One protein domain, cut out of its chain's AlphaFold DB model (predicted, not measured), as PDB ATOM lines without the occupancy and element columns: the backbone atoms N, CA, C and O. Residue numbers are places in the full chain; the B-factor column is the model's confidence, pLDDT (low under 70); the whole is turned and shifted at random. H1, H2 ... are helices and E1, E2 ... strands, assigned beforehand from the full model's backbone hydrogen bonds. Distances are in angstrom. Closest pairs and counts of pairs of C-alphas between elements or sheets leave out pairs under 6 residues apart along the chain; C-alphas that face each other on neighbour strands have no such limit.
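This is residues 106 to 176 of the 187 residues of an uncharacterized protein of Streptomyces rapamycinicus (strain ATCC 29253 / DSM 41530 / NRRL 5491 / AYB-994) (UniProt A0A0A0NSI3). A small parallel sheet of three strands has helix H1 over one face, two layers with a helix on one face of the sheet, while the last helix, H2, sticks out as an arm with residues 171 to 176. The 71 printed residues include three named strands and two named helices in the order E1 H1 E2 E3 H2, with the sheet's order E1 E2 E3. The class is mixed, helices and strands, with under half of the residues in named elements. The whole is compact, with a radius of gyration of the C-alphas of 12.3 A, and spans 33 by 30 by 19 A.

Start at edge strand E1, residues 112 to 116; its parallel neighbour is inner strand E2, residues 141 to 145, at 14 degrees, with N 113 and O 141 within hydrogen-bond range at 2.8 A. Between them in the chain comes H1, residues 127 to 136, making a strand-helix-strand unit, two parallel neighbour strands joined through a helix, with a right-handed crossover. H1 is on the sheet at a height of 9.1 A, over E1 and E2; its closest C-alphas to E1 are Gly 130 and Ile 113, 6.3 A. Next find edge strand E3, residues 160 to 163, parallel to E2 at 16 degrees, with N 161 and O 142 within hydrogen-bond range at 2.8 A. H2, residues 167 to 175, only grazes the sheet with its residues 167 to 170, and is apart from H1. In H1 and H2 every O i to N i+4 pair is within hydrogen-bond range.

Find C-alpha 112 at (68.915, 69.205, 91.018), where E1 begins its 13.0 A. H1 runs 14.4 A from C-alpha 127 at (61.321, 76.736, 99.895), E2 13.1 A, E3 9.8 A, and H2 12.3 A to C-alpha 175 at (78.515, 58.785, 102.894).

The farthest C-alphas, Val 107 and Leu 176, are 34.4 A apart. The printed part has no cut; the link E2 to E3 is long, with 14 residues. No printed residue is under 70 in pLDDT.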
ATOM      1  N   HIS A 106      70.816  76.730  80.187       93.38
ATOM      2  CA  HIS A 106      69.861  76.399  79.128       93.38
ATOM      3  C   HIS A 106      68.544  75.890  79.732       93.38
ATOM      4  O   HIS A 106      68.565  75.242  80.781       93.38
ATOM      5  N   VAL A 107      67.411  76.113  79.062       88.56
ATOM      6  CA  VAL A 107      66.095  75.661  79.556       88.56
ATOM      7  C   VAL A 107      66.056  74.148  79.811       88.56
ATOM      8  O   VAL A 107      65.491  73.703  80.806       88.56
ATOM      9  N   ASP A 108      66.772  73.365  79.000       91.69
ATOM     10  CA  ASP A 108      66.861  71.902  79.136       91.69
ATOM     11  C   ASP A 108      67.869  71.421  80.200       91.69
ATOM     12  O   ASP A 108      68.182  70.230  80.289       91.69
ATOM     13  N   THR A 109      68.407  72.323  81.024       94.44
ATOM     14  CA  THR A 109      69.348  71.959  82.090       94.44
ATOM     15  C   THR A 109      68.701  70.983  83.073       94.44
ATOM     16  O   THR A 109      67.637  71.235  83.645       94.44
ATOM     17  N   ARG A 110      69.389  69.867  83.337       96.50
ATOM     18  CA  ARG A 110      69.035  68.918  84.400       96.50
ATOM     19  C   ARG A 110      69.489  69.461  85.754       96.50
ATOM     20  O   ARG A 110      70.554  69.103  86.250       96.50
ATOM     21  N   LEU A 111      68.691  70.355  86.328       97.44
ATOM     22  CA  LEU A 111      68.968  70.975  87.623       97.44
ATOM     23  C   LEU A 111      68.455  70.103  88.779       97.44
ATOM     24  O   LEU A 111      67.280  69.748  88.825       97.44
ATOM     25  N   LEU A 112      69.317  69.805  89.747       97.94
ATOM     26  CA  LEU A 112      68.915  69.205  91.018       97.94
ATOM     27  C   LEU A 112      68.918  70.279  92.107       97.94
ATOM     28  O   LEU A 112      69.952  70.889  92.377       97.94
ATOM     29  N   ILE A 113      67.767  70.491  92.738       98.25
ATOM     30  CA  ILE A 113      67.619  71.334  93.918       98.25
ATOM     31  C   ILE A 113      67.589  70.420  95.141       98.25
ATOM     32  O   ILE A 113      66.703  69.576  95.263       98.25
ATOM     33  N   LEU A 114      68.555  70.599  96.040       97.81
ATOM     34  CA  LEU A 114      68.589  69.932  97.338       97.81
ATOM     35  C   LEU A 114      68.212  70.942  98.421       97.81
ATOM     36  O   LEU A 114      68.901  71.947  98.607       97.81
ATOM     37  N   GLU A 115      67.113  70.678  99.116       98.38
ATOM     38  CA  GLU A 115      66.625  71.483 100.229       98.38
ATOM     39  C   GLU A 115      66.735  70.682 101.528       98.38
ATOM     40  O   GLU A 115      66.196  69.583 101.619       98.38
ATOM     41  N   PHE A 116      67.392  71.251 102.539       97.69
ATOM     42  CA  PHE A 116      67.573  70.627 103.850       97.69
ATOM     43  C   PHE A 116      66.970  71.507 104.943       97.69
ATOM     44  O   PHE A 116      67.313  72.685 105.043       97.69
ATOM     45  N   GLY A 117      66.081  70.940 105.760       97.06
ATOM     46  CA  GLY A 117      65.609  71.527 107.018       97.06
ATOM     47  C   GLY A 117      64.816  72.835 106.905       97.06
ATOM     48  O   GLY A 117      64.486  73.440 107.922       97.06
ATOM     49  N   ALA A 118      64.486  73.304 105.698       97.12
ATOM     50  CA  ALA A 118      63.744  74.548 105.530       97.12
ATOM     51  C   ALA A 118      62.264  74.346 105.893       97.12
ATOM     52  O   ALA A 118      61.555  73.597 105.223       97.12
ATOM     53  N   GLY A 119      61.798  75.020 106.947       95.88
ATOM     54  CA  GLY A 119      60.388  75.074 107.353       95.88
ATOM     55  C   GLY A 119      59.657  76.327 106.848       95.88
ATOM     56  O   GLY A 119      60.060  76.957 105.869       95.88
ATOM     57  N   PHE A 120      58.592  76.724 107.552       96.38
ATOM     58  CA  PHE A 120      57.699  77.824 107.148       96.38
ATOM     59  C   PHE A 120      57.911  79.155 107.883       96.38
ATOM     60  O   PHE A 120      57.121  80.076 107.697       96.38
ATOM     61  N   ASN A 121      58.989  79.312 108.655       94.50
ATOM     62  CA  ASN A 121      59.299  80.605 109.280       94.50
ATOM     63  C   ASN A 121      59.626  81.679 108.229       94.50
ATOM     64  O   ASN A 121      59.167  82.810 108.329       94.50
ATOM     65  N   THR A 122      60.420  81.327 107.209       93.88
ATOM     66  CA  THR A 122      60.801  82.235 106.108       93.88
ATOM     67  C   THR A 122      60.833  81.497 104.758       93.88
ATOM     68  O   THR A 122      61.871  81.409 104.098       93.88
ATOM     69  N   PRO A 123      59.692  80.939 104.303       96.31
ATOM     70  CA  PRO A 123      59.643  80.040 103.146       96.31
ATOM     71  C   PRO A 123      60.075  80.726 101.842       96.31
ATOM     72  O   PRO A 123      60.602  80.066 100.947       96.31
ATOM     73  N   GLY A 124      59.936  82.053 101.759       96.56
ATOM     74  CA  GLY A 124      60.408  82.856 100.630       96.56
ATOM     75  C   GLY A 124      61.927  82.875 100.440       96.56
ATOM     76  O   GLY A 124      62.384  83.291  99.381       96.56
ATOM     77  N   VAL A 125      62.712  82.406 101.417       96.38
ATOM     78  CA  VAL A 125      64.177  82.372 101.307       96.38
ATOM     79  C   VAL A 125      64.689  81.099 100.658       96.38
ATOM     80  O   VAL A 125      65.638  81.172  99.891       96.38
ATOM     81  N   VAL A 126      64.101  79.938 100.956       97.19
ATOM     82  CA  VAL A 126      64.612  78.643 100.469       97.19
ATOM     83  C   VAL A 126      63.530  77.850  99.746       97.19
ATOM     84  O   VAL A 126      63.721  77.504  98.579       97.19
ATOM     85  N   ARG A 127      62.382  77.620 100.402       97.75
ATOM     86  CA  ARG A 127      61.321  76.736  99.895       97.75
ATOM     87  C   ARG A 127      60.756  77.212  98.565       97.75
ATOM     88  O   ARG A 127      60.867  76.523  97.554       97.75
ATOM     89  N   TRP A 128      60.186  78.414  98.541       97.88
ATOM     90  CA  TRP A 128      59.547  78.934  97.331       97.88
ATOM     91  C   TRP A 128      60.535  79.170  96.186       97.88
ATOM     92  O   TRP A 128      60.181  78.836  95.056       97.88
ATOM     93  N   PRO A 129      61.771  79.656  96.416       97.69
ATOM     94  CA  PRO A 129      62.784  79.688  95.365       97.69
ATOM     95  C   PRO A 129      63.078  78.314  94.750       97.69
ATOM     96  O   PRO A 129      63.099  78.199  93.527       97.69
ATOM     97  N   GLY A 130      63.255  77.261  95.557       97.75
ATOM     98  CA  GLY A 130      63.490  75.905  95.046       97.75
ATOM     99  C   GLY A 130      62.322  75.376  94.209       97.75
ATOM    100  O   GLY A 130      62.508  74.838  93.113       97.75
ATOM    101  N   GLU A 131      61.097  75.601  94.677       98.12
ATOM    102  CA  GLU A 131      59.879  75.245  93.948       98.12
ATOM    103  C   GLU A 131      59.730  76.055  92.650       98.12
ATOM    104  O   GLU A 131      59.395  75.496  91.608       98.12
ATOM    105  N   HIS A 132      60.023  77.357  92.675       97.44
ATOM    106  CA  HIS A 132      59.992  78.220  91.494       97.44
ATOM    107  C   HIS A 132      61.004  77.770  90.436       97.44
ATOM    108  O   HIS A 132      60.645  77.651  89.265       97.44
ATOM    109  N   LEU A 133      62.233  77.435  90.839       97.00
ATOM    110  CA  LEU A 133      63.238  76.876  89.930       97.00
ATOM    111  C   LEU A 133      62.773  75.550  89.319       97.00
ATOM    112  O   LEU A 133      62.956  75.327  88.125       97.00
ATOM    113  N   THR A 134      62.102  74.705  90.103       97.69
ATOM    114  CA  THR A 134      61.540  73.437  89.612       97.69
ATOM    115  C   THR A 134      60.413  73.654  88.595       97.69
ATOM    116  O   THR A 134      60.258  72.874  87.657       97.69
ATOM    117  N   ARG A 135      59.626  74.727  88.742       96.62
ATOM    118  CA  ARG A 135      58.623  75.130  87.741       96.62
ATOM    119  C   ARG A 135      59.275  75.677  86.475       96.62
ATOM    120  O   ARG A 135      58.813  75.354  85.386       96.62
ATOM    121  N   HIS A 136      60.327  76.480  86.628       95.62
ATOM    122  CA  HIS A 136      60.996  77.172  85.531       95.62
ATOM    123  C   HIS A 136      61.781  76.227  84.612       95.62
ATOM    124  O   HIS A 136      61.675  76.337  83.395       95.62
ATOM    125  N   PHE A 137      62.537  75.285  85.179       97.25
ATOM    126  CA  PHE A 137      63.337  74.322  84.421       97.25
ATOM    127  C   PHE A 137      62.554  73.008  84.238       97.25
ATOM    128  O   PHE A 137      62.357  72.281  85.215       97.25
ATOM    129  N   PRO A 138      62.123  72.636  83.014       95.19
ATOM    130  CA  PRO A 138      61.275  71.457  82.793       95.19
ATOM    131  C   PRO A 138      61.885  70.143  83.303       95.19
ATOM    132  O   PRO A 138      61.169  69.265  83.795       95.19
ATOM    133  N   HIS A 139      63.213  70.026  83.235       96.75
ATOM    134  CA  HIS A 139      63.967  68.854  83.683       96.75
ATOM    135  C   HIS A 139      64.506  68.960  85.112       96.75
ATOM    136  O   HIS A 139      65.201  68.045  85.561       96.75
ATOM    137  N   ALA A 140      64.180  70.028  85.843       97.88
ATOM    138  CA  ALA A 140      64.589  70.141  87.229       97.88
ATOM    139  C   ALA A 140      63.908  69.097  88.123       97.88
ATOM    140  O   ALA A 140      62.811  68.596  87.839       97.88
ATOM    141  N   ARG A 141      64.594  68.765  89.216       98.56
ATOM    142  CA  ARG A 141      64.096  67.923  90.301       98.56
ATOM    143  C   ARG A 141      64.387  68.583  91.639       98.56
ATOM    144  O   ARG A 141      65.467  69.143  91.817       98.56
ATOM    145  N   LEU A 142      63.451  68.479  92.574       98.69
ATOM    146  CA  LEU A 142      63.600  68.969  93.944       98.69
ATOM    147  C   LEU A 142      63.576  67.793  94.918       98.69
ATOM    148  O   LEU A 142      62.600  67.052  94.968       98.69
ATOM    149  N   VAL A 143      64.628  67.653  95.717       98.38
ATOM    150  CA  VAL A 143      64.667  66.742  96.866       98.38
ATOM    151  C   VAL A 143      64.551  67.588  98.124       98.38
ATOM    152  O   VAL A 143      65.377  68.474  98.352       98.38
ATOM    153  N   ARG A 144      63.514  67.333  98.924       98.44
ATOM    154  CA  ARG A 144      63.229  68.057 100.166       98.44
ATOM    155  C   ARG A 144      63.446  67.132 101.349       98.44
ATOM    156  O   ARG A 144      62.678  66.199 101.547       98.44
ATOM    157  N   VAL A 145      64.483  67.411 102.125       98.50
ATOM    158  CA  VAL A 145      64.889  66.645 103.305       98.50
ATOM    159  C   VAL A 145      64.452  67.412 104.539       98.50
ATOM    160  O   VAL A 145      65.014  68.464 104.858       98.50
ATOM    161  N   ASN A 146      63.399  66.937 105.196       98.31
ATOM    162  CA  ASN A 146      62.844  67.588 106.375       98.31
ATOM    163  C   ASN A 146      61.983  66.598 107.170       98.31
ATOM    164  O   ASN A 146      61.011  66.075 106.634       98.31
ATOM    165  N   SER A 147      62.295  66.373 108.445       97.69
ATOM    166  CA  SER A 147      61.571  65.437 109.319       97.69
ATOM    167  C   SER A 147      60.160  65.899 109.696       97.69
ATOM    168  O   SER A 147      59.296  65.073 109.975       97.69
ATOM    169  N   THR A 148      59.905  67.211 109.688       97.38
ATOM    170  CA  THR A 148      58.637  67.808 110.148       97.38
ATOM    171  C   THR A 148      57.800  68.397 109.016       97.38
ATOM    172  O   THR A 148      56.574  68.325 109.062       97.38
ATOM    173  N   HIS A 149      58.451  68.938 107.982       97.19
ATOM    174  CA  HIS A 149      57.815  69.573 106.822       97.19
ATOM    175  C   HIS A 149      58.315  69.019 105.466       97.19
ATOM    176  O   HIS A 149      58.826  69.792 104.634       97.19
ATOM    177  N   PRO A 150      58.244  67.688 105.237       97.56
ATOM    178  CA  PRO A 150      58.740  67.042 104.018       97.56
ATOM    179  C   PRO A 150      57.881  67.317 102.781       97.56
ATOM    180  O   PRO A 150      58.336  67.090 101.663       97.56
ATOM    181  N   GLU A 151      56.636  67.756 102.953       96.50
ATOM    182  CA  GLU A 151      55.648  67.854 101.885       96.50
ATOM    183  C   GLU A 151      56.077  68.773 100.732       96.50
ATOM    184  O   GLU A 151      56.759  69.789 100.906       96.50
ATOM    185  N   THR A 152      55.644  68.414  99.522       96.50
ATOM    186  CA  THR A 152      55.967  69.134  98.284       96.50
ATOM    187  C   THR A 152      54.697  69.515  97.518       96.50
ATOM    188  O   THR A 152      53.718  68.769  97.593       96.50
ATOM    189  N   PRO A 153      54.695  70.625  96.757       95.94
ATOM    190  CA  PRO A 153      53.519  71.068  96.008       95.94
ATOM    191  C   PRO A 153      52.992  70.024  95.012       95.94
ATOM    192  O   PRO A 153      53.769  69.389  94.297       95.94
ATOM    193  N   ALA A 154      51.666  69.885  94.924       96.62
ATOM    194  CA  ALA A 154      51.016  68.891  94.065       96.62
ATOM    195  C   ALA A 154      51.301  69.098  92.565       96.62
ATOM    196  O   ALA A 154      51.440  68.131  91.820       96.62
ATOM    197  N   ASP A 155      51.451  70.348  92.120       97.56
ATOM    198  CA  ASP A 155      51.774  70.698  90.729       97.56
ATOM    199  C   ASP A 155      53.203  70.299  90.312       97.56
ATOM    200  O   ASP A 155      53.551  70.317  89.129       97.56
ATOM    201  N   LEU A 156      54.042  69.921  91.279       97.62
ATOM    202  CA  LEU A 156      55.394  69.418  91.055       97.62
ATOM    203  C   LEU A 156      55.494  67.889  91.166       97.62
ATOM    204  O   LEU A 156      56.603  67.352  91.119       97.62
ATOM    205  N   SER A 157      54.359  67.188  91.265       94.75
ATOM    206  CA  SER A 157      54.310  65.723  91.325       94.75
ATOM    207  C   SER A 157      55.114  65.072  90.190       94.75
ATOM    208  O   SER A 157      55.117  65.538  89.049       94.75
ATOM    209  N   GLY A 158      55.866  64.020  90.520       96.62
ATOM    210  CA  GLY A 158      56.794  63.346  89.601       96.62
ATOM    211  C   GLY A 158      58.116  64.088  89.351       96.62
ATOM    212  O   GLY A 158      59.020  63.537  88.718       96.62
ATOM    213  N   ARG A 159      58.268  65.321  89.858       98.00
ATOM    214  CA  ARG A 159      59.527  66.088  89.827       98.00
ATOM    215  C   ARG A 159      60.083  66.398  91.213       98.00
ATOM    216  O   ARG A 159      61.181  66.942  91.316       98.00
ATOM    217  N   THR A 160      59.359  66.039  92.262       98.38
ATOM    218  CA  THR A 160      59.775  66.216  93.648       98.38
ATOM    219  C   THR A 160      59.969  64.881  94.353       98.38
ATOM    220  O   THR A 160      59.311  63.893  94.028       98.38
ATOM    221  N   LEU A 161      60.863  64.870  95.337       98.06
ATOM    222  CA  LEU A 161      61.070  63.765  96.263       98.06
ATOM    223  C   LEU A 161      61.038  64.305  97.703       98.06
ATOM    224  O   LEU A 161      62.002  64.958  98.118       98.06
ATOM    225  N   PRO A 162      59.952  64.070  98.459       97.94
ATOM    226  CA  PRO A 162      59.927  64.327  99.894       97.94
ATOM    227  C   PRO A 162      60.727  63.246 100.633       97.94
ATOM    228  O   PRO A 162      60.537  62.055 100.393       97.94
ATOM    229  N   VAL A 163      61.609  63.649 101.545       98.12
ATOM    230  CA  VAL A 163      62.429  62.754 102.374       98.12
ATOM    231  C   VAL A 163      62.205  63.122 103.851       98.12
ATOM    232  O   VAL A 163      62.787  64.099 104.330       98.12
ATOM    233  N   PRO A 164      61.333  62.388 104.574       97.94
ATOM    234  CA  PRO A 164      60.890  62.729 105.928       97.94
ATOM    235  C   PRO A 164      61.883  62.266 107.004       97.94
ATOM    236  O   PRO A 164      61.546  61.465 107.872       97.94
ATOM    237  N   VAL A 165      63.127  62.734 106.919       97.94
ATOM    238  CA  VAL A 165      64.226  62.359 107.825       97.94
ATOM    239  C   VAL A 165      65.032  63.586 108.239       97.94
ATOM    240  O   VAL A 165      64.932  64.648 107.612       97.94
ATOM    241  N   GLU A 166      65.846  63.440 109.282       97.12
ATOM    242  CA  GLU A 166      66.844  64.444 109.639       97.12
ATOM    243  C   GLU A 166      67.952  64.511 108.580       97.12
ATOM    244  O   GLU A 166      68.344  63.507 107.982       97.12
ATOM    245  N   ALA A 167      68.488  65.711 108.346       95.06
ATOM    246  CA  ALA A 167      69.529  65.906 107.336       95.06
ATOM    247  C   ALA A 167      70.799  65.092 107.642       95.06
ATOM    248  O   ALA A 167      71.420  64.583 106.714       95.06
ATOM    249  N   GLY A 168      71.155  64.958 108.926       95.12
ATOM    250  CA  GLY A 168      72.290  64.149 109.377       95.12
ATOM    251  C   GLY A 168      72.144  62.685 108.969       95.12
ATOM    252  O   GLY A 168      73.009  62.171 108.273       95.12
ATOM    253  N   ASP A 169      71.000  62.071 109.284       95.25
ATOM    254  CA  ASP A 169      70.726  60.660 108.977       95.25
ATOM    255  C   ASP A 169      70.855  60.356 107.477       95.25
ATOM    256  O   ASP A 169      71.441  59.347 107.082       95.25
ATOM    257  N   LEU A 170      70.330  61.242 106.618       94.62
ATOM    258  CA  LEU A 170      70.464  61.080 105.170       94.62
ATOM    259  C   LEU A 170      71.922  61.214 104.718       94.62
ATOM    260  O   LEU A 170      72.375  60.438 103.879       94.62
ATOM    261  N   LEU A 171      72.648  62.213 105.223       93.25
ATOM    262  CA  LEU A 171      74.044  62.431 104.846       93.25
ATOM    263  C   LEU A 171      74.930  61.264 105.294       93.25
ATOM    264  O   LEU A 171      75.767  60.817 104.511       93.25
ATOM    265  N   ASP A 172      74.705  60.721 106.487       93.94
ATOM    266  CA  ASP A 172      75.400  59.531 106.976       93.94
ATOM    267  C   ASP A 172      75.108  58.326 106.070       93.94
ATOM    268  O   ASP A 172      76.029  57.676 105.577       93.94
ATOM    269  N   ALA A 173      73.837  58.083 105.732       92.31
ATOM    270  CA  ALA A 173      73.448  56.992 104.835       92.31
ATOM    271  C   ALA A 173      74.067  57.097 103.425       92.31
ATOM    272  O   ALA A 173      74.344  56.075 102.799       92.31
ATOM    273  N   LEU A 174      74.286  58.317 102.921       90.25
ATOM    274  CA  LEU A 174      74.881  58.572 101.602       90.25
ATOM    275  C   LEU A 174      76.416  58.558 101.599       90.25
ATOM    276  O   LEU A 174      77.020  58.462 100.532       90.25
ATOM    277  N   THR A 175      77.049  58.713 102.762       87.06
ATOM    278  CA  THR A 175      78.515  58.785 102.894       87.06
ATOM    279  C   THR A 175      79.132  57.497 103.422       87.06
ATOM    280  O   THR A 175      80.341  57.298 103.277       87.06
ATOM    281  N   LEU A 176      78.319  56.586 103.963       76.62
ATOM    282  CA  LEU A 176      78.728  55.205 104.170       76.62
ATOM    283  C   LEU A 176      79.128  54.579 102.823       76.62
ATOM    284  O   LEU A 176      78.438  54.786 101.820       76.62
TER     285      LEU A 176